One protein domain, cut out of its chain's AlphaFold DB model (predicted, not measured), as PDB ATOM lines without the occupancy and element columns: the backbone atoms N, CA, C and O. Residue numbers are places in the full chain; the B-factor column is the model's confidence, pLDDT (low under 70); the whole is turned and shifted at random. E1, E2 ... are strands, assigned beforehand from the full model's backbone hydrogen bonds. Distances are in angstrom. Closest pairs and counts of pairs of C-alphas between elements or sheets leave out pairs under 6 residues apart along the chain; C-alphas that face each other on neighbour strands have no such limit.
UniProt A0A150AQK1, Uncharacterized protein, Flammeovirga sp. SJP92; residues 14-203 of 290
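This is residues 14 to 203 of the 290 residues of an uncharacterized protein of Flammeovirga sp. SJP92 (UniProt A0A150AQK1). What does the model look like? It is a long sandwich of two strongly twisted sheets, one of them curled and made of E6, E8, E1, E13 and E12, the other branched and made of E5, E7, E9, E10 and E11. The small sheet E2, E4, E3 lengthens it at one end, and the loop of residues 107 to 122 lengthens it at the other. What is it built of? The printed part has 190 residues, with no named helix and 13 named strands, E1 to E13 along the chain; it is all strand, with under half of the residues, 85, in named strands. How compact is it? It is loose, a rod with a radius of gyration of the C-alphas of 20.7 A and spans of 70 by 34 by 30 A.

How is the curled sheet ordered? It runs E6 (residues 81 to 84), E8 (101 to 106), E1 (20 to 32), E13 (189 to 197), E12 (172 to 180), with neighbours antiparallel. N 82 and O 105, 2.9 A, N 24 and O 102, 2.8 A, N 27 and O 194, 3.0 A, and N 175 and O 193, 2.9 A, are within hydrogen-bond range. How does the other sheet branch? E9 (123 to 133) has E5 (63 to 72) on one side, and E10 (150 to 152) and E11 (160 to 165) on the other; E7 (87 to 89) is the other neighbour of E5, and the pairs are antiparallel. Within hydrogen-bond range are N 66 and O 129, 3.0 A, N 132 and O 151, 2.8 A, N 126 and O 162, 2.8 A, and N 70 and O 88, 2.9 A. How do these sheets meet? They form a sandwich, two sheets face to face, their best planes 24 degrees apart; the closest C-alphas of E5 and E12 are those of Phe 65 and Tyr 177, 4.6 A apart. Where is the third sheet? E1 runs on into E2 (35 to 37) at 22 degrees, and E4 (54 to 57) pairs antiparallel with E2, N 36 and O 56 at 2.9 A, and with E3 (45 to 48), N 47 and O 55 at 2.8 A.

Where does E1 lie? It begins at C-alpha 20 (20.431, 15.719, 5.789), measures 36.6 A and bends by 56 degrees at residue 28. Which other strands are long? E9 measures 29.3 A, E13 23.8 A, E5 23.5 A and E12 22.3 A; E13 ends at C-alpha 197 (32.204, 18.919, 12.742).

How far does it reach? The two C-alphas farthest apart, those of Tyr 51 and Ser 113, are 72.6 A apart. Is it continuous? The printed part has no cut, and the links E7 to E8, E8 to E9 and E9 to E10 are long. Where is confidence low? The mean pLDDT of the printed part is 74.6, and 59 residues are under 70, among them residues 31 to 62 and 179 to 189.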
ATOM      1  N   GLU A  14      15.793   5.176  10.910       84.25
ATOM      2  CA  GLU A  14      15.552   4.886   9.498       84.25
ATOM      3  C   GLU A  14      16.031   6.049   8.622       84.25
ATOM      4  O   GLU A  14      15.578   7.198   8.721       84.25
ATOM      5  N   ILE A  15      16.985   5.722   7.759       82.62
ATOM      6  CA  ILE A  15      17.621   6.653   6.843       82.62
ATOM      7  C   ILE A  15      16.797   6.717   5.555       82.62
ATOM      8  O   ILE A  15      16.543   5.694   4.912       82.62
ATOM      9  N   GLU A  16      16.402   7.935   5.166       75.19
ATOM     10  CA  GLU A  16      15.574   8.216   3.984       75.19
ATOM     11  C   GLU A  16      16.207   9.289   3.081       75.19
ATOM     12  O   GLU A  16      16.982  10.130   3.533       75.19
ATOM     13  N   GLU A  17      15.885   9.230   1.788       74.44
ATOM     14  CA  GLU A  17      16.376  10.162   0.768       74.44
ATOM     15  C   GLU A  17      15.811  11.568   1.013       74.44
ATOM     16  O   GLU A  17      14.662  11.716   1.432       74.44
ATOM     17  N   GLY A  18      16.615  12.607   0.777       74.88
ATOM     18  CA  GLY A  18      16.220  14.003   1.005       74.88
ATOM     19  C   GLY A  18      16.327  14.478   2.461       74.88
ATOM     20  O   GLY A  18      16.113  15.663   2.730       74.88
ATOM     21  N   LYS A  19      16.688  13.598   3.406       81.94
ATOM     22  CA  LYS A  19      17.167  14.007   4.735       81.94
ATOM     23  C   LYS A  19      18.611  14.494   4.639       81.94
ATOM     24  O   LYS A  19      19.342  14.122   3.729       81.94
ATOM     25  N   LYS A  20      19.041  15.308   5.593       85.19
ATOM     26  CA  LYS A  20      20.431  15.719   5.789       85.19
ATOM     27  C   LYS A  20      20.990  15.077   7.047       85.19
ATOM     28  O   LYS A  20      20.239  14.720   7.957       85.19
ATOM     29  N   TYR A  21      22.308  14.946   7.092       86.19
ATOM     30  CA  TYR A  21      23.017  14.477   8.269       86.19
ATOM     31  C   TYR A  21      24.313  15.251   8.500       86.19
ATOM     32  O   TYR A  21      24.913  15.785   7.562       86.19
ATOM     33  N   GLY A  22      24.752  15.277   9.754       87.12
ATOM     34  CA  GLY A  22      26.090  15.712  10.138       87.12
ATOM     35  C   GLY A  22      26.722  14.737  11.125       87.12
ATOM     36  O   GLY A  22      26.029  13.957  11.783       87.12
ATOM     37  N   ILE A  23      28.053  14.768  11.183       87.88
ATOM     38  CA  ILE A  23      28.863  13.951  12.087       87.88
ATOM     39  C   ILE A  23      29.666  14.898  12.969       87.88
ATOM     40  O   ILE A  23      30.397  15.751  12.460       87.88
ATOM     41  N   ILE A  24      29.518  14.723  14.275       87.06
ATOM     42  CA  ILE A  24      30.359  15.332  15.292       87.06
ATOM     43  C   ILE A  24      31.320  14.269  15.799       87.06
ATOM     44  O   ILE A  24      30.881  13.180  16.176       87.06
ATOM     45  N   THR A  25      32.606  14.587  15.807       87.88
ATOM     46  CA  THR A  25      33.654  13.721  16.338       87.88
ATOM     47  C   THR A  25      34.208  14.332  17.618       87.88
ATOM     48  O   THR A  25      34.421  15.541  17.713       87.88
ATOM     49  N   PHE A  26      34.427  13.475  18.607       84.56
ATOM     50  CA  PHE A  26      35.065  13.791  19.873       84.56
ATOM     51  C   PHE A  26      36.460  13.188  19.848       84.56
ATOM     52  O   PHE A  26      36.633  11.998  19.589       84.56
ATOM     53  N   SER A  27      37.465  14.016  20.087       84.94
ATOM     54  CA  SER A  27      38.856  13.577  20.159       84.94
ATOM     55  C   SER A  27      39.587  14.342  21.247       84.94
ATOM     56  O   SER A  27      39.125  15.392  21.688       84.94
ATOM     57  N   THR A  28      40.720  13.819  21.693       82.38
ATOM     58  CA  THR A  28      41.598  14.515  22.628       82.38
ATOM     59  C   THR A  28      42.785  15.103  21.882       82.38
ATOM     60  O   THR A  28      43.322  14.503  20.950       82.38
ATOM     61  N   THR A  29      43.192  16.296  22.291       78.75
ATOM     62  CA  THR A  29      44.423  16.942  21.840       78.75
ATOM     63  C   THR A  29      45.165  17.517  23.040       78.75
ATOM     64  O   THR A  29      44.585  17.708  24.110       78.75
ATOM     65  N   ALA A  30      46.452  17.782  22.860       75.31
ATOM     66  CA  ALA A  30      47.255  18.539  23.804       75.31
ATOM     67  C   ALA A  30      47.733  19.802  23.094       75.31
ATOM     68  O   ALA A  30      48.407  19.722  22.064       75.31
ATOM     69  N   ASN A  31      47.369  20.959  23.636       68.12
ATOM     70  CA  ASN A  31      47.819  22.240  23.120       68.12
ATOM     71  C   ASN A  31      48.922  22.801  24.012       68.12
ATOM     72  O   ASN A  31      48.783  22.907  25.233       68.12
ATOM     73  N   ASN A  32      50.038  23.153  23.372       66.44
ATOM     74  CA  ASN A  32      51.147  23.841  24.015       66.44
ATOM     75  C   ASN A  32      50.807  25.321  24.134       66.44
ATOM     76  O   ASN A  32      50.628  26.007  23.125       66.44
ATOM     77  N   TYR A  33      50.775  25.816  25.365       61.31
ATOM     78  CA  TYR A  33      50.631  27.240  25.617       61.31
ATOM     79  C   TYR A  33      52.028  27.865  25.691       61.31
ATOM     80  O   TYR A  33      52.907  27.323  26.369       61.31
ATOM     81  N   PRO A  34      52.286  28.965  24.960       56.88
ATOM     82  CA  PRO A  34      53.619  29.541  24.879       56.88
ATOM     83  C   PRO A  34      54.115  29.985  26.261       56.88
ATOM     84  O   PRO A  34      53.430  30.706  26.990       56.88
ATOM     85  N   SER A  35      55.330  29.554  26.604       57.41
ATOM     86  CA  SER A  35      56.084  30.062  27.750       57.41
ATOM     87  C   SER A  35      56.912  31.276  27.342       57.41
ATOM     88  O   SER A  35      57.594  31.225  26.315       57.41
ATOM     89  N   ASP A  36      56.954  32.300  28.186       55.97
ATOM     90  CA  ASP A  36      57.940  33.373  28.077       55.97
ATOM     91  C   ASP A  36      59.066  33.137  29.090       55.97
ATOM     92  O   ASP A  36      58.836  32.803  30.255       55.97
ATOM     93  N   ASN A  37      60.312  33.314  28.647       51.59
ATOM     94  CA  ASN A  37      61.467  33.179  29.523       51.59
ATOM     95  C   ASN A  37      61.847  34.527  30.156       51.59
ATOM     96  O   ASN A  37      61.894  35.556  29.484       51.59
ATOM     97  N   TYR A  38      62.239  34.435  31.432       52.50
ATOM     98  CA  TYR A  38      63.100  35.327  32.221       52.50
ATOM     99  C   TYR A  38      62.478  36.189  33.325       52.50
ATOM    100  O   TYR A  38      63.178  36.383  34.312       52.50
ATOM    101  N   PHE A  39      61.217  36.632  33.275       55.31
ATOM    102  CA  PHE A  39      60.600  37.341  34.413       55.31
ATOM    103  C   PHE A  39      59.078  37.196  34.419       55.31
ATOM    104  O   PHE A  39      58.403  37.705  33.524       55.31
ATOM    105  N   CYS A  40      58.531  36.549  35.450       53.53
ATOM    106  CA  CYS A  40      57.085  36.456  35.626       53.53
ATOM    107  C   CYS A  40      56.617  37.780  36.224       53.53
ATOM    108  O   CYS A  40      56.855  38.053  37.398       53.53
ATOM    109  N   ASN A  41      56.034  38.647  35.398       55.19
ATOM    110  CA  ASN A  41      55.305  39.802  35.918       55.19
ATOM    111  C   ASN A  41      53.902  39.370  36.385       55.19
ATOM    112  O   ASN A  41      53.524  38.217  36.198       55.19
ATOM    113  N   GLU A  42      53.125  40.283  36.968       50.62
ATOM    114  CA  GLU A  42      51.802  40.006  37.564       50.62
ATOM    115  C   GLU A  42      50.771  39.368  36.604       50.62
ATOM    116  O   GLU A  42      49.727  38.906  37.047       50.62
ATOM    117  N   MET A  43      51.045  39.321  35.292       45.22
ATOM    118  CA  MET A  43      50.195  38.675  34.281       45.22
ATOM    119  C   MET A  43      50.629  37.240  33.921       45.22
ATOM    120  O   MET A  43      50.080  36.664  32.980       45.22
ATOM    121  N   TYR A  44      51.621  36.674  34.613       53.16
ATOM    122  CA  TYR A  44      52.156  35.335  34.354       53.16
ATOM    123  C   TYR A  44      52.016  34.441  35.579       53.16
ATOM    124  O   TYR A  44      52.268  34.872  36.701       53.16
ATOM    125  N   ILE A  45      51.716  33.163  35.344       53.09
ATOM    126  CA  ILE A  45      51.909  32.119  36.350       53.09
ATOM    127  C   ILE A  45      53.396  31.735  36.368       53.09
ATOM    128  O   ILE A  45      53.899  31.276  35.333       53.09
ATOM    129  N   PRO A  46      54.102  31.884  37.503       51.62
ATOM    130  CA  PRO A  46      55.431  31.319  37.675       51.62
ATOM    131  C   PRO A  46      55.352  29.812  37.913       51.62
ATOM    132  O   PRO A  46      54.550  29.329  38.711       51.62
ATOM    133  N   PHE A  47      56.225  29.067  37.244       53.78
ATOM    134  CA  PHE A  47      56.345  27.626  37.406       53.78
ATOM    135  C   PHE A  47      57.780  27.243  37.745       53.78
ATOM    136  O   PHE A  47      58.711  27.610  37.027       53.78
ATOM    137  N   TYR A  48      57.968  26.493  38.828       52.56
ATOM    138  CA  TYR A  48      59.280  26.002  39.238       52.56
ATOM    139  C   TYR A  48      59.456  24.574  38.741       52.56
ATOM    140  O   TYR A  48      58.796  23.653  39.223       52.56
ATOM    141  N   ASN A  49      60.341  24.383  37.766       49.97
ATOM    142  CA  ASN A  49      60.682  23.040  37.313       49.97
ATOM    143  C   ASN A  49      61.645  22.344  38.297       49.97
ATOM    144  O   ASN A  49      62.212  22.961  39.201       49.97
ATOM    145  N   TYR A  50      61.888  21.049  38.069       42.41
ATOM    146  CA  TYR A  50      62.842  20.232  38.833       42.41
ATOM    147  C   TYR A  50      64.257  20.847  38.935       42.41
ATOM    148  O   TYR A  50      64.992  20.568  39.880       42.41
ATOM    149  N   TYR A  51      64.633  21.720  37.994       50.50
ATOM    150  CA  TYR A  51      65.925  22.411  37.948       50.50
ATOM    151  C   TYR A  51      65.929  23.782  38.647       50.50
ATOM    152  O   TYR A  51      66.905  24.519  38.519       50.50
ATOM    153  N   GLN A  52      64.868  24.132  39.385       51.06
ATOM    154  CA  GLN A  52      64.697  25.420  40.074       51.06
ATOM    155  C   GLN A  52      64.725  26.651  39.154       51.06
ATOM    156  O   GLN A  52      64.874  27.775  39.632       51.06
ATOM    157  N   SER A  53      64.563  26.481  37.840       52.78
ATOM    158  CA  SER A  53      64.368  27.618  36.944       52.78
ATOM    159  C   SER A  53      62.887  27.972  36.892       52.78
ATOM    160  O   SER A  53      62.052  27.090  36.674       52.78
ATOM    161  N   THR A  54      62.570  29.253  37.071       57.06
ATOM    162  CA  THR A  54      61.207  29.764  36.921       57.06
ATOM    163  C   THR A  54      60.878  29.933  35.438       57.06
ATOM    164  O   THR A  54      61.502  30.744  34.752       57.06
ATOM    165  N   THR A  55      59.894  29.185  34.947       55.94
ATOM    166  CA  THR A  55      59.303  29.362  33.614       55.94
ATOM    167  C   THR A  55      57.945  30.036  33.770       55.94
ATOM    168  O   THR A  55      57.174  29.668  34.652       55.94
ATOM    169  N   CYS A  56      57.659  31.047  32.952       58.97
ATOM    170  CA  CYS A  56      56.446  31.850  33.063       58.97
ATOM    171  C   CYS A  56      55.492  31.501  31.922       58.97
ATOM    172  O   CYS A  56      55.893  31.522  30.758       58.97
ATOM    173  N   TYR A  57      54.229  31.222  32.233       58.47
ATOM    174  CA  TYR A  57      53.217  30.903  31.220       58.47
ATOM    175  C   TYR A  57      52.176  32.016  31.126       58.47
ATOM    176  O   TYR A  57      51.740  32.557  32.146       58.47
ATOM    177  N   ARG A  58      51.792  32.360  29.891       53.84
ATOM    178  CA  ARG A  58      50.793  33.392  29.588       53.84
ATOM    179  C   ARG A  58      49.497  32.749  29.088       53.84
ATOM    180  O   ARG A  58      49.553  31.841  28.267       53.84
ATOM    181  N   ASN A  59      48.349  33.290  29.511       58.56
ATOM    182  CA  ASN A  59      47.004  32.955  29.013       58.56
ATOM    183  C   ASN A  59      46.639  31.460  29.099       58.56
ATOM    184  O   ASN A  59      46.446  30.806  28.078       58.56
ATOM    185  N   TYR A  60      46.512  30.933  30.311       66.00
ATOM    186  CA  TYR A  60      45.913  29.621  30.568       66.00
ATOM    187  C   TYR A  60      44.383  29.754  30.680       66.00
ATOM    188  O   TYR A  60      43.886  30.830  31.022       66.00
ATOM    189  N   PRO A  61      43.611  28.691  30.407       69.50
ATOM    190  CA  PRO A  61      42.203  28.667  30.773       69.50
ATOM    191  C   PRO A  61      42.060  28.747  32.296       69.50
ATOM    192  O   PRO A  61      42.679  27.967  33.018       69.50
ATOM    193  N   ASP A  62      41.226  29.660  32.789       69.56
ATOM    194  CA  ASP A  62      40.901  29.745  34.222       69.56
ATOM    195  C   ASP A  62      39.937  28.635  34.672       69.56
ATOM    196  O   ASP A  62      39.810  28.360  35.865       69.56
ATOM    197  N   ASN A  63      39.243  28.012  33.712       76.12
ATOM    198  CA  ASN A  63      38.220  26.997  33.934       76.12
ATOM    199  C   ASN A  63      38.549  25.729  33.139       76.12
ATOM    200  O   ASN A  63      38.872  25.801  31.951       76.12
ATOM    201  N   TYR A  64      38.413  24.588  33.804       82.88
ATOM    202  CA  TYR A  64      38.618  23.245  33.276       82.88
ATOM    203  C   TYR A  64      37.359  22.422  33.501       82.88
ATOM    204  O   TYR A  64      36.635  22.625  34.472       82.88
ATOM    205  N   PHE A  65      37.114  21.461  32.625       83.19
ATOM    206  CA  PHE A  65      35.875  20.704  32.601       83.19
ATOM    207  C   PHE A  65      36.158  19.209  32.653       83.19
ATOM    208  O   PHE A  65      36.901  18.697  31.829       83.19
ATOM    209  N   THR A  66      35.502  18.485  33.553       87.06
ATOM    210  CA  THR A  66      35.396  17.022  33.439       87.06
ATOM    211  C   THR A  66      34.041  16.732  32.822       87.06
ATOM    212  O   THR A  66      33.018  16.958  33.474       87.06
ATOM    213  N   LEU A  67      34.014  16.304  31.556       86.88
ATOM    214  CA  LEU A  67      32.765  15.903  30.910       86.88
ATOM    215  C   LEU A  67      32.296  14.579  31.515       86.88
ATOM    216  O   LEU A  67      33.080  13.651  31.646       86.88
ATOM    217  N   GLU A  68      31.018  14.488  31.860       89.50
ATOM    218  CA  GLU A  68      30.399  13.242  32.330       89.50
ATOM    219  C   GLU A  68      29.553  12.614  31.219       89.50
ATOM    220  O   GLU A  68      29.623  11.417  30.943       89.50
ATOM    221  N   GLU A  69      28.742  13.426  30.542       90.75
ATOM    222  CA  GLU A  69      27.830  12.948  29.508       90.75
ATOM    223  C   GLU A  69      27.562  14.047  28.482       90.75
ATOM    224  O   GLU A  69      27.370  15.218  28.816       90.75
ATOM    225  N   ILE A  70      27.467  13.645  27.219       88.31
ATOM    226  CA  ILE A  70      26.835  14.441  26.173       88.31
ATOM    227  C   ILE A  70      25.490  13.809  25.854       88.31
ATOM    228  O   ILE A  70      25.421  12.668  25.406       88.31
ATOM    229  N   GLU A  71      24.418  14.559  26.070       89.19
ATOM    230  CA  GLU A  71      23.047  14.151  25.794       89.19
ATOM    231  C   GLU A  71      22.505  14.953  24.609       89.19
ATOM    232  O   GLU A  71      22.333  16.166  24.670       89.19
ATOM    233  N   ALA A  72      22.232  14.282  23.497       82.50
ATOM    234  CA  ALA A  72      21.683  14.920  22.318       82.50
ATOM    235  C   ALA A  72      20.158  14.975  22.404       82.50
ATOM    236  O   ALA A  72      19.463  13.961  22.328       82.50
ATOM    237  N   THR A  73      19.632  16.185  22.587       71.50
ATOM    238  CA  THR A  73      18.200  16.428  22.775       71.50
ATOM    239  C   THR A  73      17.708  17.500  21.827       71.50
ATOM    240  O   THR A  73      18.302  18.567  21.706       71.50
ATOM    241  N   THR A  74      16.550  17.272  21.222       65.44
ATOM    242  CA  THR A  74      15.887  18.265  20.375       65.44
ATOM    243  C   THR A  74      15.220  19.327  21.252       65.44
ATOM    244  O   THR A  74      14.037  19.226  21.562       65.44
ATOM    245  N   VAL A  75      15.986  20.325  21.703       58.97
ATOM    246  CA  VAL A  75      15.485  21.337  22.656       58.97
ATOM    247  C   VAL A  75      14.604  22.397  21.976       58.97
ATOM    248  O   VAL A  75      13.629  22.842  22.574       58.97
ATOM    249  N   ALA A  76      14.902  22.793  20.729       62.53
ATOM    250  CA  ALA A  76      14.215  23.911  20.067       62.53
ATOM    251  C   ALA A  76      14.358  23.896  18.529       62.53
ATOM    252  O   ALA A  76      15.008  24.758  17.948       62.53
ATOM    253  N   SER A  77      13.758  22.919  17.842       70.81
ATOM    254  CA  SER A  77      13.739  22.895  16.370       70.81
ATOM    255  C   SER A  77      12.313  22.733  15.835       70.81
ATOM    256  O   SER A  77      11.576  21.882  16.341       70.81
ATOM    257  N   PRO A  78      11.911  23.492  14.791       76.69
ATOM    258  CA  PRO A  78      10.623  23.295  14.116       76.69
ATOM    259  C   PRO A  78      10.546  21.947  13.381       76.69
ATOM    260  O   PRO A  78       9.471  21.523  12.959       76.69
ATOM    261  N   VAL A  79      11.686  21.274  13.214       82.12
ATOM    262  CA  VAL A  79      11.814  19.973  12.562       82.12
ATOM    263  C   VAL A  79      12.387  18.964  13.546       82.12
ATOM    264  O   VAL A  79      13.304  19.268  14.310       82.12
ATOM    265  N   LYS A  80      11.879  17.736  13.493       84.25
ATOM    266  CA  LYS A  80      12.432  16.617  14.252       84.25
ATOM    267  C   LYS A  80      13.880  16.342  13.830       84.25
ATOM    268  O   LYS A  80      14.159  16.188  12.641       84.25
ATOM    269  N   ILE A  81      14.764  16.257  14.818       87.31
ATOM    270  CA  ILE A  81      16.155  15.834  14.660       87.31
ATOM    271  C   ILE A  81      16.304  14.518  15.416       87.31
ATOM    272  O   ILE A  81      15.868  14.414  16.564       87.31
ATOM    273  N   ASP A  82      16.864  13.519  14.748       87.19
ATOM    274  CA  ASP A  82      17.170  12.208  15.308       87.19
ATOM    275  C   ASP A  82      18.686  12.105  15.532       87.19
ATOM    276  O   ASP A  82      19.459  12.501  14.657       87.19
ATOM    277  N   PHE A  83      19.119  11.584  16.683       87.12
ATOM    278  CA  PHE A  83      20.535  11.465  17.040       87.12
ATOM    279  C   PHE A  83      20.964  10.012  17.243       87.12
ATOM    280  O   PHE A  83      20.190   9.144  17.645       87.12
ATOM    281  N   SER A  84      22.224   9.728  16.938       86.25
ATOM    282  CA  SER A  84      22.803   8.402  17.084       86.25
ATOM    283  C   SER A  84      24.308   8.478  17.387       86.25
ATOM    284  O   SER A  84      25.083   8.931  16.540       86.25
ATOM    285  N   PRO A  85      24.743   8.028  18.578       84.75
ATOM    286  CA  PRO A  85      23.894   7.704  19.727       84.75
ATOM    287  C   PRO A  85      23.183   8.963  20.264       84.75
ATOM    288  O   PRO A  85      23.599  10.085  19.997       84.75
ATOM    289  N   ASN A  86      22.120   8.789  21.052       83.94
ATOM    290  CA  ASN A  86      21.457   9.912  21.738       83.94
ATOM    291  C   ASN A  86      22.236  10.395  22.972       83.94
ATOM    292  O   ASN A  86      21.982  11.485  23.475       83.94
ATOM    293  N   LYS A  87      23.139   9.564  23.499       88.06
ATOM    294  CA  LYS A  87      23.951   9.858  24.679       88.06
ATOM    295  C   LYS A  87      25.344   9.273  24.519       88.06
ATOM    296  O   LYS A  87      25.481   8.159  24.013       88.06
ATOM    297  N   ILE A  88      26.342  10.014  24.973       87.81
ATOM    298  CA  ILE A  88      27.745   9.610  24.987       87.81
ATOM    299  C   ILE A  88      28.261   9.819  26.413       87.81
ATOM    300  O   ILE A  88      28.483  10.970  26.796       87.81
ATOM    301  N   PRO A  89      28.400   8.750  27.216       89.44
ATOM    302  CA  PRO A  89      29.035   8.845  28.521       89.44
ATOM    303  C   PRO A  89      30.555   8.933  28.364       89.44
ATOM    304  O   PRO A  89      31.136   8.330  27.449       89.44
ATOM    305  N   PHE A  90      31.176   9.666  29.276       87.25
ATOM    306  CA  PHE A  90      32.618   9.721  29.467       87.25
ATOM    307  C   PHE A  90      32.997   8.889  30.697       87.25
ATOM    308  O   PHE A  90      32.186   8.691  31.602       87.25
ATOM    309  N   GLU A  91      34.208   8.342  30.691       87.00
ATOM    310  CA  GLU A  91      34.775   7.638  31.839       87.00
ATOM    311  C   GLU A  91      35.101   8.633  32.969       87.00
ATOM    312  O   GLU A  91      35.028   9.849  32.790       87.00
ATOM    313  N   GLU A  92      35.499   8.129  34.141       81.06
ATOM    314  CA  GLU A  92      35.825   8.962  35.318       81.06
ATOM    315  C   GLU A  92      36.930  10.000  35.058       81.06
ATOM    316  O   GLU A  92      37.017  11.008  35.757       81.06
ATOM    317  N   ASP A  93      37.769   9.769  34.045       77.56
ATOM    318  CA  ASP A  93      38.821  10.695  33.627       77.56
ATOM    319  C   ASP A  93      38.286  11.937  32.884       77.56
ATOM    320  O   ASP A  93      39.000  12.928  32.731       77.56
ATOM    321  N   GLY A  94      37.021  11.905  32.461       78.31
ATOM    322  CA  GLY A  94      36.318  12.993  31.798       78.31
ATOM    323  C   GLY A  94      36.660  13.212  30.331       78.31
ATOM    324  O   GLY A  94      36.186  14.197  29.768       78.31
ATOM    325  N   TYR A  95      37.464  12.345  29.705       78.12
ATOM    326  CA  TYR A  95      37.879  12.486  28.300       78.12
ATOM    327  C   TYR A  95      37.841  11.181  27.503       78.12
ATOM    328  O   TYR A  95      37.674  11.217  26.281       78.12
ATOM    329  N   THR A  96      37.965  10.029  28.157       82.81
ATOM    330  CA  THR A  96      37.763   8.732  27.516       82.81
ATOM    331  C   THR A  96      36.267   8.503  27.347       82.81
ATOM    332  O   THR A  96      35.478   8.800  28.238       82.81
ATOM    333  N   THR A  97      35.841   7.980  26.197       83.56
ATOM    334  CA  THR A  97      34.422   7.725  25.933       83.56
ATOM    335  C   THR A  97      34.194   6.423  25.173       83.56
ATOM    336  O   THR A  97      35.008   5.989  24.358       83.56
ATOM    337  N   SER A  98      33.030   5.817  25.413       76.50
ATOM    338  CA  SER A  98      32.539   4.639  24.691       76.50
ATOM    339  C   SER A  98      32.131   4.917  23.234       76.50
ATOM    340  O   SER A  98      31.972   3.972  22.453       76.50
ATOM    341  N   ALA A  99      31.954   6.186  22.850       81.94
ATOM    342  CA  ALA A  99      31.630   6.585  21.485       81.94
ATOM    343  C   ALA A  99      32.325   7.899  21.106       81.94
ATOM    344  O   ALA A  99      32.003   8.962  21.617       81.94
ATOM    345  N   ASP A 100      33.216   7.833  20.123       83.56
ATOM    346  CA  ASP A 100      33.975   8.972  19.596       83.56
ATOM    347  C   ASP A 100      33.175   9.840  18.611       83.56
ATOM    348  O   ASP A 100      33.699  10.812  18.073       83.56
ATOM    349  N   ARG A 101      31.915   9.488  18.322       87.19
ATOM    350  CA  ARG A 101      31.093  10.164  17.309       87.19
ATOM    351  C   ARG A 101      29.621  10.235  17.669       87.19
ATOM    352  O   ARG A 101      29.037   9.234  18.086       87.19
ATOM    353  N   LEU A 102      29.020  11.375  17.342       87.50
ATOM    354  CA  LEU A 102      27.584  11.635  17.335       87.50
ATOM    355  C   LEU A 102      27.126  11.981  15.917       87.50
ATOM    356  O   LEU A 102      27.688  12.855  15.263       87.50
ATOM    357  N   ILE A 103      26.085  11.314  15.437       87.94
ATOM    358  CA  ILE A 103      25.471  11.567  14.135       87.94
ATOM    359  C   ILE A 103      24.089  12.154  14.383       87.94
ATOM    360  O   ILE A 103      23.321  11.611  15.174       87.94
ATOM    361  N   TYR A 104      23.759  13.237  13.692       88.12
ATOM    362  CA  TYR A 104      22.423  13.825  13.726       88.12
ATOM    363  C   TYR A 104      21.812  13.800  12.330       88.12
ATOM    364  O   TYR A 104      22.489  14.088  11.345       88.12
ATOM    365  N   VAL A 105      20.537  13.432  12.245       87.38
ATOM    366  CA  VAL A 105      19.777  13.282  11.001       87.38
ATOM    367  C   VAL A 105      18.518  14.130  11.090       87.38
ATOM    368  O   VAL A 105      17.796  14.087  12.085       87.38
ATOM    369  N   TYR A 106      18.230  14.899  10.046       86.75
ATOM    370  CA  TYR A 106      17.067  15.780  10.016       86.75
ATOM    371  C   TYR A 106      16.494  15.926   8.603       86.75
ATOM    372  O   TYR A 106      17.182  15.727   7.606       86.75
ATOM    373  N   GLY A 107      15.206  16.250   8.509       84.75
ATOM    374  CA  GLY A 107      14.522  16.522   7.241       84.75
ATOM    375  C   GLY A 107      14.162  17.998   7.077       84.75
ATOM    376  O   GLY A 107      14.802  18.885   7.633       84.75
ATOM    377  N   TYR A 108      13.083  18.264   6.352       84.94
ATOM    378  CA  TYR A 108      12.391  19.548   6.397       84.94
ATOM    379  C   TYR A 108      10.923  19.314   6.754       84.94
ATOM    380  O   TYR A 108      10.384  18.231   6.520       84.94
ATOM    381  N   THR A 109      10.273  20.331   7.306       83.94
ATOM    382  CA  THR A 109       8.808  20.415   7.346       83.94
ATOM    383  C   THR A 109       8.345  21.509   6.388       83.94
ATOM    384  O   THR A 109       9.167  22.296   5.923       83.94
ATOM    385  N   ASN A 110       7.058  21.568   6.063       85.31
ATOM    386  CA  ASN A 110       6.504  22.710   5.340       85.31
ATOM    387  C   ASN A 110       5.874  23.678   6.342       85.31
ATOM    388  O   ASN A 110       5.180  23.244   7.263       85.31
ATOM    389  N   ASP A 111       6.087  24.981   6.165       81.94
ATOM    390  CA  ASP A 111       5.279  25.976   6.866       81.94
ATOM    391  C   ASP A 111       3.819  25.935   6.369       81.94
ATOM    392  O   ASP A 111       3.484  25.293   5.368       81.94
ATOM    393  N   GLY A 112       2.923  26.651   7.056       79.19
ATOM    394  CA  GLY A 112       1.517  26.775   6.646       79.19
ATOM    395  C   GLY A 112       1.303  27.433   5.271       79.19
ATOM    396  O   GLY A 112       0.163  27.549   4.833       79.19
ATOM    397  N   SER A 113       2.375  27.873   4.602       85.75
ATOM    398  CA  SER A 113       2.401  28.460   3.257       85.75
ATOM    399  C   SER A 113       3.093  27.559   2.215       85.75
ATOM    400  O   SER A 113       3.197  27.948   1.054       85.75
ATOM    401  N   GLY A 114       3.529  26.350   2.591       83.25
ATOM    402  CA  GLY A 114       4.168  25.383   1.696       83.25
ATOM    403  C   GLY A 114       5.679  25.562   1.491       83.25
ATOM    404  O   GLY A 114       6.250  24.851   0.663       83.25
ATOM    405  N   ASN A 115       6.347  26.461   2.220       85.38
ATOM    406  CA  ASN A 115       7.801  26.626   2.143       85.38
ATOM    407  C   ASN A 115       8.521  25.597   3.016       85.38
ATOM    408  O   ASN A 115       8.087  25.304   4.129       85.38
ATOM    409  N   LYS A 116       9.672  25.103   2.546       85.44
ATOM    410  CA  LYS A 116      10.520  24.187   3.319       85.44
ATOM    411  C   LYS A 116      11.164  24.916   4.501       85.44
ATOM    412  O   LYS A 116      11.921  25.864   4.307       85.44
ATOM    413  N   VAL A 117      10.917  24.416   5.705       85.62
ATOM    414  CA  VAL A 117      11.518  24.848   6.968       85.62
ATOM    415  C   VAL A 117      12.491  23.770   7.436       85.62
ATOM    416  O   VAL A 117      12.129  22.597   7.518       85.62
ATOM    417  N   TYR A 118      13.720  24.175   7.740       83.50
ATOM    418  CA  TYR A 118      14.794  23.318   8.248       83.50
ATOM    419  C   TYR A 118      15.050  23.613   9.736       83.50
ATOM    420  O   TYR A 118      14.615  24.664  10.218       83.50
ATOM    421  N   PRO A 119      15.743  22.727  10.477       81.38
ATOM    422  CA  PRO A 119      16.243  23.073  11.800       81.38
ATOM    423  C   PRO A 119      17.091  24.343  11.753       81.38
ATOM    424  O   PRO A 119      17.956  24.488  10.891       81.38
ATOM    425  N   THR A 120      16.853  25.247  12.696       78.56
ATOM    426  CA  THR A 120      17.681  26.443  12.909       78.56
ATOM    427  C   THR A 120      18.724  26.231  14.002       78.56
ATOM    428  O   THR A 120      19.675  27.000  14.096       78.56
ATOM    429  N   GLU A 121      18.567  25.183  14.812       79.25
ATOM    430  CA  GLU A 121      19.490  24.795  15.875       79.25
ATOM    431  C   GLU A 121      19.535  23.271  15.997       79.25
ATOM    432  O   GLU A 121      18.512  22.592  15.871       79.25
ATOM    433  N   VAL A 122      20.722  22.736  16.278       80.00
ATOM    434  CA  VAL A 122      20.934  21.322  16.606       80.00
ATOM    435  C   VAL A 122      21.596  21.300  17.974       80.00
ATOM    436  O   VAL A 122      22.812  21.394  18.083       80.00
ATOM    437  N   ASN A 123      20.799  21.234  19.035       83.06
ATOM    438  CA  ASN A 123      21.319  21.355  20.393       83.06
ATOM    439  C   ASN A 123      21.735  19.992  20.964       83.06
ATOM    440  O   ASN A 123      21.011  19.005  20.856       83.06
ATOM    441  N   ILE A 124      22.892  19.962  21.614       84.44
ATOM    442  CA  ILE A 124      23.294  18.914  22.554       84.44
ATOM    443  C   ILE A 124      23.385  19.521  23.950       84.44
ATOM    444  O   ILE A 124      23.515  20.731  24.110       84.44
ATOM    445  N   VAL A 125      23.308  18.685  24.967       88.25
ATOM    446  CA  VAL A 125      23.443  19.053  26.367       88.25
ATOM    447  C   VAL A 125      24.735  18.441  26.876       88.25
ATOM    448  O   VAL A 125      24.901  17.225  26.857       88.25
ATOM    449  N   LEU A 126      25.651  19.290  27.323       87.38
ATOM    450  CA  LEU A 126      26.873  18.887  28.001       87.38
ATOM    451  C   LEU A 126      26.582  18.810  29.499       87.38
ATOM    452  O   LEU A 126      26.096  19.787  30.077       87.38
ATOM    453  N   LYS A 127      26.886  17.671  30.116       89.94
ATOM    454  CA  LYS A 127      26.909  17.494  31.568       89.94
ATOM    455  C   LYS A 127      28.352  17.393  32.024       89.94
ATOM    456  O   LYS A 127      29.096  16.565  31.496       89.94
ATOM    457  N   TYR A 128      28.753  18.255  32.948       87.88
ATOM    458  CA  TYR A 128      30.151  18.382  33.342       87.88
ATOM    459  C   TYR A 128      30.340  18.924  34.754       87.88
ATOM    460  O   TYR A 128      29.497  19.650  35.286       87.88
ATOM    461  N   TYR A 129      31.505  18.645  35.322       87.38
ATOM    462  CA  TYR A 129      32.030  19.355  36.484       87.38
ATOM    463  C   TYR A 129      32.949  20.481  36.023       87.38
ATOM    464  O   TYR A 129      33.692  20.305  35.059       87.38
ATOM    465  N   ASN A 130      32.874  21.637  36.686       86.19
ATOM    466  CA  ASN A 130      33.768  22.762  36.419       86.19
ATOM    467  C   ASN A 130      34.807  22.880  37.532       86.19
ATOM    468  O   ASN A 130      34.479  22.814  38.720       86.19
ATOM    469  N   TRP A 131      36.041  23.133  37.132       84.56
ATOM    470  CA  TRP A 131      37.188  23.226  38.007       84.56
ATOM    471  C   TRP A 131      37.971  24.492  37.718       84.56
ATOM    472  O   TRP A 131      38.078  24.931  36.577       84.56
ATOM    473  N   VAL A 132      38.568  25.051  38.756       82.88
ATOM    474  CA  VAL A 132      39.481  26.187  38.658       82.88
ATOM    475  C   VAL A 132      40.857  25.780  39.151       82.88
ATOM    476  O   VAL A 132      40.993  24.879  39.984       82.88
ATOM    477  N   LEU A 133      41.887  26.457  38.649       78.75
ATOM    478  CA  LEU A 133      43.237  26.281  39.169       78.75
ATOM    479  C   LEU A 133      43.286  26.666  40.643       78.75
ATOM    480  O   LEU A 133      42.768  27.698  41.073       78.75
ATOM    481  N   GLY A 134      43.922  25.807  41.422       78.56
ATOM    482  CA  GLY A 134      44.243  26.075  42.801       78.56
ATOM    483  C   GLY A 134      45.438  26.977  42.950       78.56
ATOM    484  O   GLY A 134      46.444  26.700  42.317       78.56
ATOM    485  N   TYR A 135      45.361  27.966  43.839       77.81
ATOM    486  CA  TYR A 135      46.465  28.872  44.149       77.81
ATOM    487  C   TYR A 135      46.885  28.754  45.617       77.81
ATOM    488  O   TYR A 135      46.047  28.528  46.494       77.81
ATOM    489  N   ASP A 136      48.185  28.872  45.880       77.19
ATOM    490  CA  ASP A 136      48.748  28.988  47.220       77.19
ATOM    491  C   ASP A 136      48.540  30.404  47.792       77.19
ATOM    492  O   ASP A 136      47.955  31.285  47.156       77.19
ATOM    493  N   GLY A 137      48.989  30.624  49.032       72.19
ATOM    494  CA  GLY A 137      48.845  31.915  49.714       72.19
ATOM    495  C   GLY A 137      49.605  33.073  49.057       72.19
ATOM    496  O   GLY A 137      49.308  34.225  49.365       72.19
ATOM    497  N   ASP A 138      50.533  32.770  48.148       70.00
ATOM    498  CA  ASP A 138      51.343  33.733  47.403       70.00
ATOM    499  C   ASP A 138      50.798  33.959  45.978       70.00
ATOM    500  O   ASP A 138      51.369  34.734  45.209       70.00
ATOM    501  N   GLY A 139      49.679  33.317  45.622       66.00
ATOM    502  CA  GLY A 139      49.043  33.448  44.313       66.00
ATOM    503  C   GLY A 139      49.690  32.602  43.214       66.00
ATOM    504  O   GLY A 139      49.420  32.845  42.039       66.00
ATOM    505  N   ASN A 140      50.512  31.604  43.557       69.50
ATOM    506  CA  ASN A 140      51.057  30.652  42.586       69.50
ATOM    507  C   ASN A 140      50.156  29.418  42.490       69.50
ATOM    508  O   ASN A 140      49.639  28.968  43.515       69.50
ATOM    509  N   PRO A 141      49.978  28.810  41.309       70.94
ATOM    510  CA  PRO A 141      49.228  27.576  41.213       70.94
ATOM    511  C   PRO A 141      49.854  26.450  42.025       70.94
ATOM    512  O   PRO A 141      51.065  26.230  42.002       70.94
ATOM    513  N   ILE A 142      49.002  25.689  42.694       75.88
ATOM    514  CA  ILE A 142      49.397  24.509  43.445       75.88
ATOM    515  C   ILE A 142      49.596  23.361  42.459       75.88
ATOM    516  O   ILE A 142      48.720  23.060  41.649       75.88
ATOM    517  N   VAL A 143      50.734  22.689  42.574       70.31
ATOM    518  CA  VAL A 143      51.097  21.515  41.775       70.31
ATOM    519  C   VAL A 143      51.118  20.304  42.699       70.31
ATOM    520  O   VAL A 143      51.705  20.369  43.779       70.31
ATOM    521  N   ASP A 144      50.482  19.212  42.284       67.00
ATOM    522  CA  ASP A 144      50.514  17.930  42.988       67.00
ATOM    523  C   ASP A 144      51.137  16.870  42.071       67.00
ATOM    524  O   ASP A 144      50.562  16.464  41.062       67.00
ATOM    525  N   GLY A 145      52.376  16.480  42.368       69.94
ATOM    526  CA  GLY A 145      53.163  15.619  41.487       69.94
ATOM    527  C   GLY A 145      53.439  16.278  40.132       69.94
ATOM    528  O   GLY A 145      54.204  17.239  40.052       69.94
ATOM    529  N   SER A 146      52.851  15.728  39.069       62.00
ATOM    530  CA  SER A 146      53.020  16.192  37.689       62.00
ATOM    531  C   SER A 146      51.780  16.884  37.121       62.00
ATOM    532  O   SER A 146      51.689  17.007  35.910       62.00
ATOM    533  N   SER A 147      50.815  17.310  37.941       66.12
ATOM    534  CA  SER A 147      49.605  17.997  37.471       66.12
ATOM    535  C   SER A 147      49.260  19.212  38.328       66.12
ATOM    536  O   SER A 147      49.663  19.327  39.491       66.12
ATOM    537  N   PHE A 148      48.516  20.156  37.748       73.19
ATOM    538  CA  PHE A 148      47.939  21.243  38.534       73.19
ATOM    539  C   PHE A 148      46.851  20.706  39.455       73.19
ATOM    540  O   PHE A 148      46.017  19.890  39.058       73.19
ATOM    541  N   LYS A 149      46.815  21.228  40.679       77.56
ATOM    542  CA  LYS A 149      45.705  20.977  41.580       77.56
ATOM    543  C   LYS A 149      44.506  21.796  41.125       77.56
ATOM    544  O   LYS A 149      44.533  23.026  41.139       77.56
ATOM    545  N   LEU A 150      43.455  21.090  40.740       79.25
ATOM    546  CA  LEU A 150      42.175  21.666  40.362       79.25
ATOM    547  C   LEU A 150      41.222  21.623  41.560       79.25
ATOM    548  O   LEU A 150      41.190  20.642  42.304       79.25
ATOM    549  N   TYR A 151      40.448  22.687  41.758       78.38
ATOM    550  CA  TYR A 151      39.402  22.746  42.776       78.38
ATOM    551  C   TYR A 151      38.050  22.960  42.127       78.38
ATOM    552  O   TYR A 151      37.914  23.744  41.190       78.38
ATOM    553  N   ASN A 152      37.037  22.280  42.653       75.50
ATOM    554  CA  ASN A 152      35.675  22.515  42.222       75.50
ATOM    555  C   ASN A 152      35.254  23.917  42.674       75.50
ATOM    556  O   ASN A 152      35.340  24.243  43.861       75.50
ATOM    557  N   PHE A 153      34.819  24.752  41.728       64.69
ATOM    558  CA  PHE A 153      34.347  26.106  42.027       64.69
ATOM    559  C   PHE A 153      33.097  26.084  42.920       64.69
ATOM    560  O   PHE A 153      32.862  27.002  43.706       64.69
ATOM    561  N   PHE A 154      32.302  25.018  42.819       62.44
ATOM    562  CA  PHE A 154      31.164  24.760  43.682       62.44
ATOM    563  C   PHE A 154      31.607  23.741  44.732       62.44
ATOM    564  O   PHE A 154      32.007  22.635  44.384       62.44
ATOM    565  N   SER A 155      31.526  24.080  46.015       56.31
ATOM    566  CA  SER A 155      31.946  23.243  47.155       56.31
ATOM    567  C   SER A 155      31.193  21.904  47.313       56.31
ATOM    568  O   SER A 155      31.303  21.257  48.354       56.31
ATOM    569  N   ASP A 156      30.415  21.496  46.307       56.12
ATOM    570  CA  ASP A 156      29.291  20.570  46.431       56.12
ATOM    571  C   ASP A 156      29.294  19.458  45.361       56.12
ATOM    572  O   ASP A 156      28.284  18.770  45.227       56.12
ATOM    573  N   ASP A 157      30.351  19.307  44.549       66.56
ATOM    574  CA  ASP A 157      30.381  18.344  43.426       66.56
ATOM    575  C   ASP A 157      29.117  18.421  42.560       66.56
ATOM    576  O   ASP A 157      28.467  17.428  42.220       66.56
ATOM    577  N   LYS A 158      28.707  19.651  42.240       81.75
ATOM    578  CA  LYS A 158      27.488  19.883  41.478       81.75
ATOM    579  C   LYS A 158      27.750  19.640  39.999       81.75
ATOM    580  O   LYS A 158      28.486  20.396  39.368       81.75
ATOM    581  N   LEU A 159      27.064  18.645  39.444       87.12
ATOM    582  CA  LEU A 159      26.997  18.440  38.005       87.12
ATOM    583  C   LEU A 159      26.284  19.626  37.346       87.12
ATOM    584  O   LEU A 159      25.142  19.960  37.688       87.12
ATOM    585  N   LEU A 160      26.973  20.277  36.417       86.75
ATOM    586  CA  LEU A 160      26.453  21.387  35.633       86.75
ATOM    587  C   LEU A 160      25.928  20.878  34.298       86.75
ATOM    588  O   LEU A 160      26.401  19.880  33.762       86.75
ATOM    589  N   THR A 161      24.955  21.605  33.759       89.00
ATOM    590  CA  THR A 161      24.283  21.267  32.508       89.00
ATOM    591  C   THR A 161      24.269  22.495  31.615       89.00
ATOM    592  O   THR A 161      23.752  23.539  32.018       89.00
ATOM    593  N   GLN A 162      24.790  22.374  30.396       85.25
ATOM    594  CA  GLN A 162      24.807  23.460  29.418       85.25
ATOM    595  C   GLN A 162      24.339  22.976  28.050       85.25
ATOM    596  O   GLN A 162      24.838  21.983  27.529       85.25
ATOM    597  N   SER A 163      23.410  23.714  27.445       85.69
ATOM    598  CA  SER A 163      23.025  23.496  26.052       85.69
ATOM    599  C   SER A 163      24.068  24.091  25.112       85.69
ATOM    600  O   SER A 163      24.521  25.220  25.302       85.69
ATOM    601  N   PHE A 164      24.410  23.342  24.074       79.31
ATOM    602  CA  PHE A 164      25.404  23.692  23.077       79.31
ATOM    603  C   PHE A 164      24.823  23.465  21.678       79.31
ATOM    604  O   PHE A 164      24.416  22.350  21.348       79.31
ATOM    605  N   ASN A 165      24.755  24.516  20.857       81.62
ATOM    606  CA  ASN A 165      24.235  24.418  19.493       81.62
ATOM    607  C   ASN A 165      25.339  23.945  18.542       81.62
ATOM    608  O   ASN A 165      26.289  24.672  18.279       81.62
ATOM    609  N   LEU A 166      25.185  22.756  17.971       77.12
ATOM    610  CA  LEU A 166      26.131  22.180  17.020       77.12
ATOM    611  C   LEU A 166      26.260  22.973  15.714       77.12
ATOM    612  O   LEU A 166      27.257  22.840  15.010       77.12
ATOM    613  N   LEU A 167      25.266  23.796  15.373       72.75
ATOM    614  CA  LEU A 167      25.313  24.633  14.176       72.75
ATOM    615  C   LEU A 167      26.143  25.912  14.357       72.75
ATOM    616  O   LEU A 167      26.403  26.589  13.366       72.75
ATOM    617  N   SER A 168      26.537  26.275  15.585       72.19
ATOM    618  CA  SER A 168      27.200  27.558  15.849       72.19
ATOM    619  C   SER A 168      28.716  27.554  15.624       72.19
ATOM    620  O   SER A 168      29.293  28.635  15.498       72.19
ATOM    621  N   PHE A 169      29.373  26.391  15.548       71.19
ATOM    622  CA  PHE A 169      30.815  26.306  15.298       71.19
ATOM    623  C   PHE A 169      31.134  25.987  13.835       71.19
ATOM    624  O   PHE A 169      30.545  25.097  13.224       71.19
ATOM    625  N   GLU A 170      32.107  26.714  13.278       65.56
ATOM    626  CA  GLU A 170      32.480  26.600  11.863       65.56
ATOM    627  C   GLU A 170      33.197  25.271  11.562       65.56
ATOM    628  O   GLU A 170      32.916  24.634  10.546       65.56
ATOM    629  N   TYR A 171      34.070  24.812  12.472       73.75
ATOM    630  CA  TYR A 171      34.838  23.568  12.304       73.75
ATOM    631  C   TYR A 171      34.997  22.770  13.598       73.75
ATOM    632  O   TYR A 171      34.732  21.571  13.607       73.75
ATOM    633  N   HIS A 172      35.425  23.405  14.691       83.00
ATOM    634  CA  HIS A 172      35.611  22.725  15.972       83.00
ATOM    635  C   HIS A 172      35.466  23.678  17.162       83.00
ATOM    636  O   HIS A 172      35.462  24.898  17.009       83.00
ATOM    637  N   THR A 173      35.350  23.105  18.355       81.31
ATOM    638  CA  THR A 173      35.489  23.790  19.644       81.31
ATOM    639  C   THR A 173      36.391  22.959  20.548       81.31
ATOM    640  O   THR A 173      36.365  21.729  20.483       81.31
ATOM    641  N   LEU A 174      37.193  23.638  21.365       80.12
ATOM    642  CA  LEU A 174      38.105  23.033  22.331       80.12
ATOM    643  C   LEU A 174      37.551  23.245  23.739       80.12
ATOM    644  O   LEU A 174      37.130  24.351  24.081       80.12
ATOM    645  N   ILE A 175      37.537  22.181  24.536       81.00
ATOM    646  CA  ILE A 175      37.131  22.210  25.941       81.00
ATOM    647  C   ILE A 175      38.323  21.742  26.785       81.00
ATOM    648  O   ILE A 175      38.654  20.555  26.741       81.00
ATOM    649  N   PRO A 176      38.972  22.641  27.545       80.88
ATOM    650  CA  PRO A 176      40.039  22.275  28.472       80.88
ATOM    651  C   PRO A 176      39.532  21.319  29.546       80.88
ATOM    652  O   PRO A 176      38.552  21.629  30.217       80.88
ATOM    653  N   TYR A 177      40.202  20.184  29.734       79.44
ATOM    654  CA  TYR A 177      39.829  19.205  30.767       79.44
ATOM    655  C   TYR A 177      40.965  18.859  31.726       79.44
ATOM    656  O   TYR A 177      40.718  18.374  32.825       79.44
ATOM    657  N   GLY A 178      42.210  19.138  31.345       74.12
ATOM    658  CA  GLY A 178      43.363  18.914  32.204       74.12
ATOM    659  C   GLY A 178      44.506  19.854  31.865       74.12
ATOM    660  O   GLY A 178      44.595  20.373  30.755       74.12
ATOM    661  N   ALA A 179      45.398  20.061  32.826       67.19
ATOM    662  CA  ALA A 179      46.647  20.774  32.610       67.19
ATOM    663  C   ALA A 179      47.806  19.936  33.157       67.19
ATOM    664  O   ALA A 179      47.822  19.573  34.338       67.19
ATOM    665  N   ASP A 180      48.763  19.642  32.280       63.06
ATOM    666  CA  ASP A 180      49.997  18.928  32.595       63.06
ATOM    667  C   ASP A 180      51.190  19.879  32.387       63.06
ATOM    668  O   ASP A 180      51.479  20.281  31.255       63.06
ATOM    669  N   PRO A 181      51.882  20.276  33.463       53.19
ATOM    670  CA  PRO A 181      53.067  21.111  33.379       53.19
ATOM    671  C   PRO A 181      54.327  20.451  32.795       53.19
ATOM    672  O   PRO A 181      55.311  21.160  32.582       53.19
ATOM    673  N   TYR A 182      54.338  19.138  32.549       54.88
ATOM    674  CA  TYR A 182      55.551  18.361  32.270       54.88
ATOM    675  C   TYR A 182      55.523  17.511  31.000       54.88
ATOM    676  O   TYR A 182      56.452  16.725  30.793       54.88
ATOM    677  N   TYR A 183      54.530  17.660  30.121       52.72
ATOM    678  CA  TYR A 183      54.545  16.923  28.857       52.72
ATOM    679  C   TYR A 183      55.840  17.223  28.087       52.72
ATOM    680  O   TYR A 183      56.293  18.368  28.057       52.72
ATOM    681  N   ASP A 184      56.431  16.174  27.504       46.59
ATOM    682  CA  ASP A 184      57.840  15.935  27.102       46.59
ATOM    683  C   ASP A 184      58.475  16.930  26.087       46.59
ATOM    684  O   ASP A 184      59.336  16.582  25.281       46.59
ATOM    685  N   THR A 185      58.036  18.190  26.066       45.91
ATOM    686  CA  THR A 185      58.386  19.219  25.076       45.91
ATOM    687  C   THR A 185      58.861  20.546  25.681       45.91
ATOM    688  O   THR A 185      59.116  21.494  24.941       45.91
ATOM    689  N   GLY A 186      59.061  20.626  27.003       50.34
ATOM    690  CA  GLY A 186      59.619  21.823  27.653       50.34
ATOM    691  C   GLY A 186      58.624  22.975  27.847       50.34
ATOM    692  O   GLY A 186      59.047  24.121  27.990       50.34
ATOM    693  N   GLY A 187      57.320  22.681  27.865       54.59
ATOM    694  CA  GLY A 187      56.232  23.628  28.125       54.59
ATOM    695  C   GLY A 187      55.067  22.971  28.879       54.59
ATOM    696  O   GLY A 187      54.991  21.749  28.948       54.59
ATOM    697  N   VAL A 188      54.163  23.785  29.436       57.78
ATOM    698  CA  VAL A 188      52.890  23.319  30.003       57.78
ATOM    699  C   VAL A 188      51.929  23.023  28.851       57.78
ATOM    700  O   VAL A 188      51.655  23.893  28.018       57.78
ATOM    701  N   THR A 189      51.390  21.810  28.828       67.81
ATOM    702  CA  THR A 189      50.303  21.404  27.933       67.81
ATOM    703  C   THR A 189      48.962  21.503  28.637       67.81
ATOM    704  O   THR A 189      48.797  20.997  29.749       67.81
ATOM    705  N   VAL A 190      47.971  22.071  27.958       74.12
ATOM    706  CA  VAL A 190      46.566  21.892  28.334       74.12
ATOM    707  C   VAL A 190      46.011  20.757  27.489       74.12
ATOM    708  O   VAL A 190      46.098  20.777  26.258       74.12
ATOM    709  N   ALA A 191      45.465  19.754  28.162       77.50
ATOM    710  CA  ALA A 191      44.729  18.683  27.529       77.50
ATOM    711  C   ALA A 191      43.297  19.162  27.260       77.50
ATOM    712  O   ALA A 191      42.617  19.687  28.149       77.50
ATOM    713  N   GLU A 192      42.845  18.995  26.021       82.25
ATOM    714  CA  GLU A 192      41.561  19.507  25.551       82.25
ATOM    715  C   GLU A 192      40.771  18.433  24.810       82.25
ATOM    716  O   GLU A 192      41.318  17.628  24.049       82.25
ATOM    717  N   ILE A 193      39.457  18.443  25.008       84.12
ATOM    718  CA  ILE A 193      38.523  17.692  24.180       84.12
ATOM    719  C   ILE A 193      38.201  18.571  22.983       84.12
ATOM    720  O   ILE A 193      37.690  19.682  23.117       84.12
ATOM    721  N   THR A 194      38.510  18.066  21.798       85.38
ATOM    722  CA  THR A 194      38.113  18.661  20.530       85.38
ATOM    723  C   THR A 194      36.773  18.080  20.112       85.38
ATOM    724  O   THR A 194      36.654  16.875  19.879       85.38
ATOM    725  N   ILE A 195      35.777  18.950  19.983       85.31
ATOM    726  CA  ILE A 195      34.486  18.645  19.369       85.31
ATOM    727  C   ILE A 195      34.541  19.187  17.943       85.31
ATOM    728  O   ILE A 195      34.474  20.402  17.754       85.31
ATOM    729  N   SER A 196      34.704  18.319  16.944       85.06
ATOM    730  CA  SER A 196      34.808  18.710  15.532       85.06
ATOM    731  C   SER A 196      33.561  18.348  14.736       85.06
ATOM    732  O   SER A 196      32.941  17.307  14.947       85.06
ATOM    733  N   LYS A 197      33.199  19.206  13.776       81.81
ATOM    734  CA  LYS A 197      32.204  18.919  12.742       81.81
ATOM    735  C   LYS A 197      32.938  18.383  11.522       81.81
ATOM    736  O   LYS A 197      33.519  19.147  10.757       81.81
ATOM    737  N   ASP A 198      32.884  17.072  11.319       76.62
ATOM    738  CA  ASP A 198      33.587  16.433  10.198       76.62
ATOM    739  C   ASP A 198      32.832  16.623   8.871       76.62
ATOM    740  O   ASP A 198      33.409  16.502   7.791       76.62
ATOM    741  N   ILE A 199      31.530  16.932   8.937       71.38
ATOM    742  CA  ILE A 199      30.661  17.118   7.771       71.38
ATOM    743  C   ILE A 199      29.699  18.279   8.037       71.38
ATOM    744  O   ILE A 199      28.819  18.178   8.892       71.38
ATOM    745  N   GLN A 200      29.847  19.377   7.285       68.69
ATOM    746  CA  GLN A 200      29.093  20.612   7.532       68.69
ATOM    747  C   GLN A 200      27.584  20.522   7.266       68.69
ATOM    748  O   GLN A 200      26.881  21.395   7.751       68.69
ATOM    749  N   GLU A 201      27.115  19.487   6.563       75.88
ATOM    750  CA  GLU A 201      25.746  18.940   6.492       75.88
ATOM    751  C   GLU A 201      25.541  18.379   5.095       75.88
ATOM    752  O   GLU A 201      25.341  19.113   4.125       75.88
ATOM    753  N   THR A 202      25.603  17.058   4.988       79.25
ATOM    754  CA  THR A 202      25.479  16.381   3.702       79.25
ATOM    755  C   THR A 202      24.055  15.883   3.549       79.25
ATOM    756  O   THR A 202      23.466  15.325   4.475       79.25
ATOM    757  N   GLU A 203      23.474  16.099   2.374       82.88
ATOM    758  CA  GLU A 203      22.239  15.413   2.021       82.88
ATOM    759  C   GLU A 203      22.514  13.912   1.991       82.88
ATOM    760  O   GLU A 203      23.468  13.454   1.358       82.88
TER     761      GLU A 203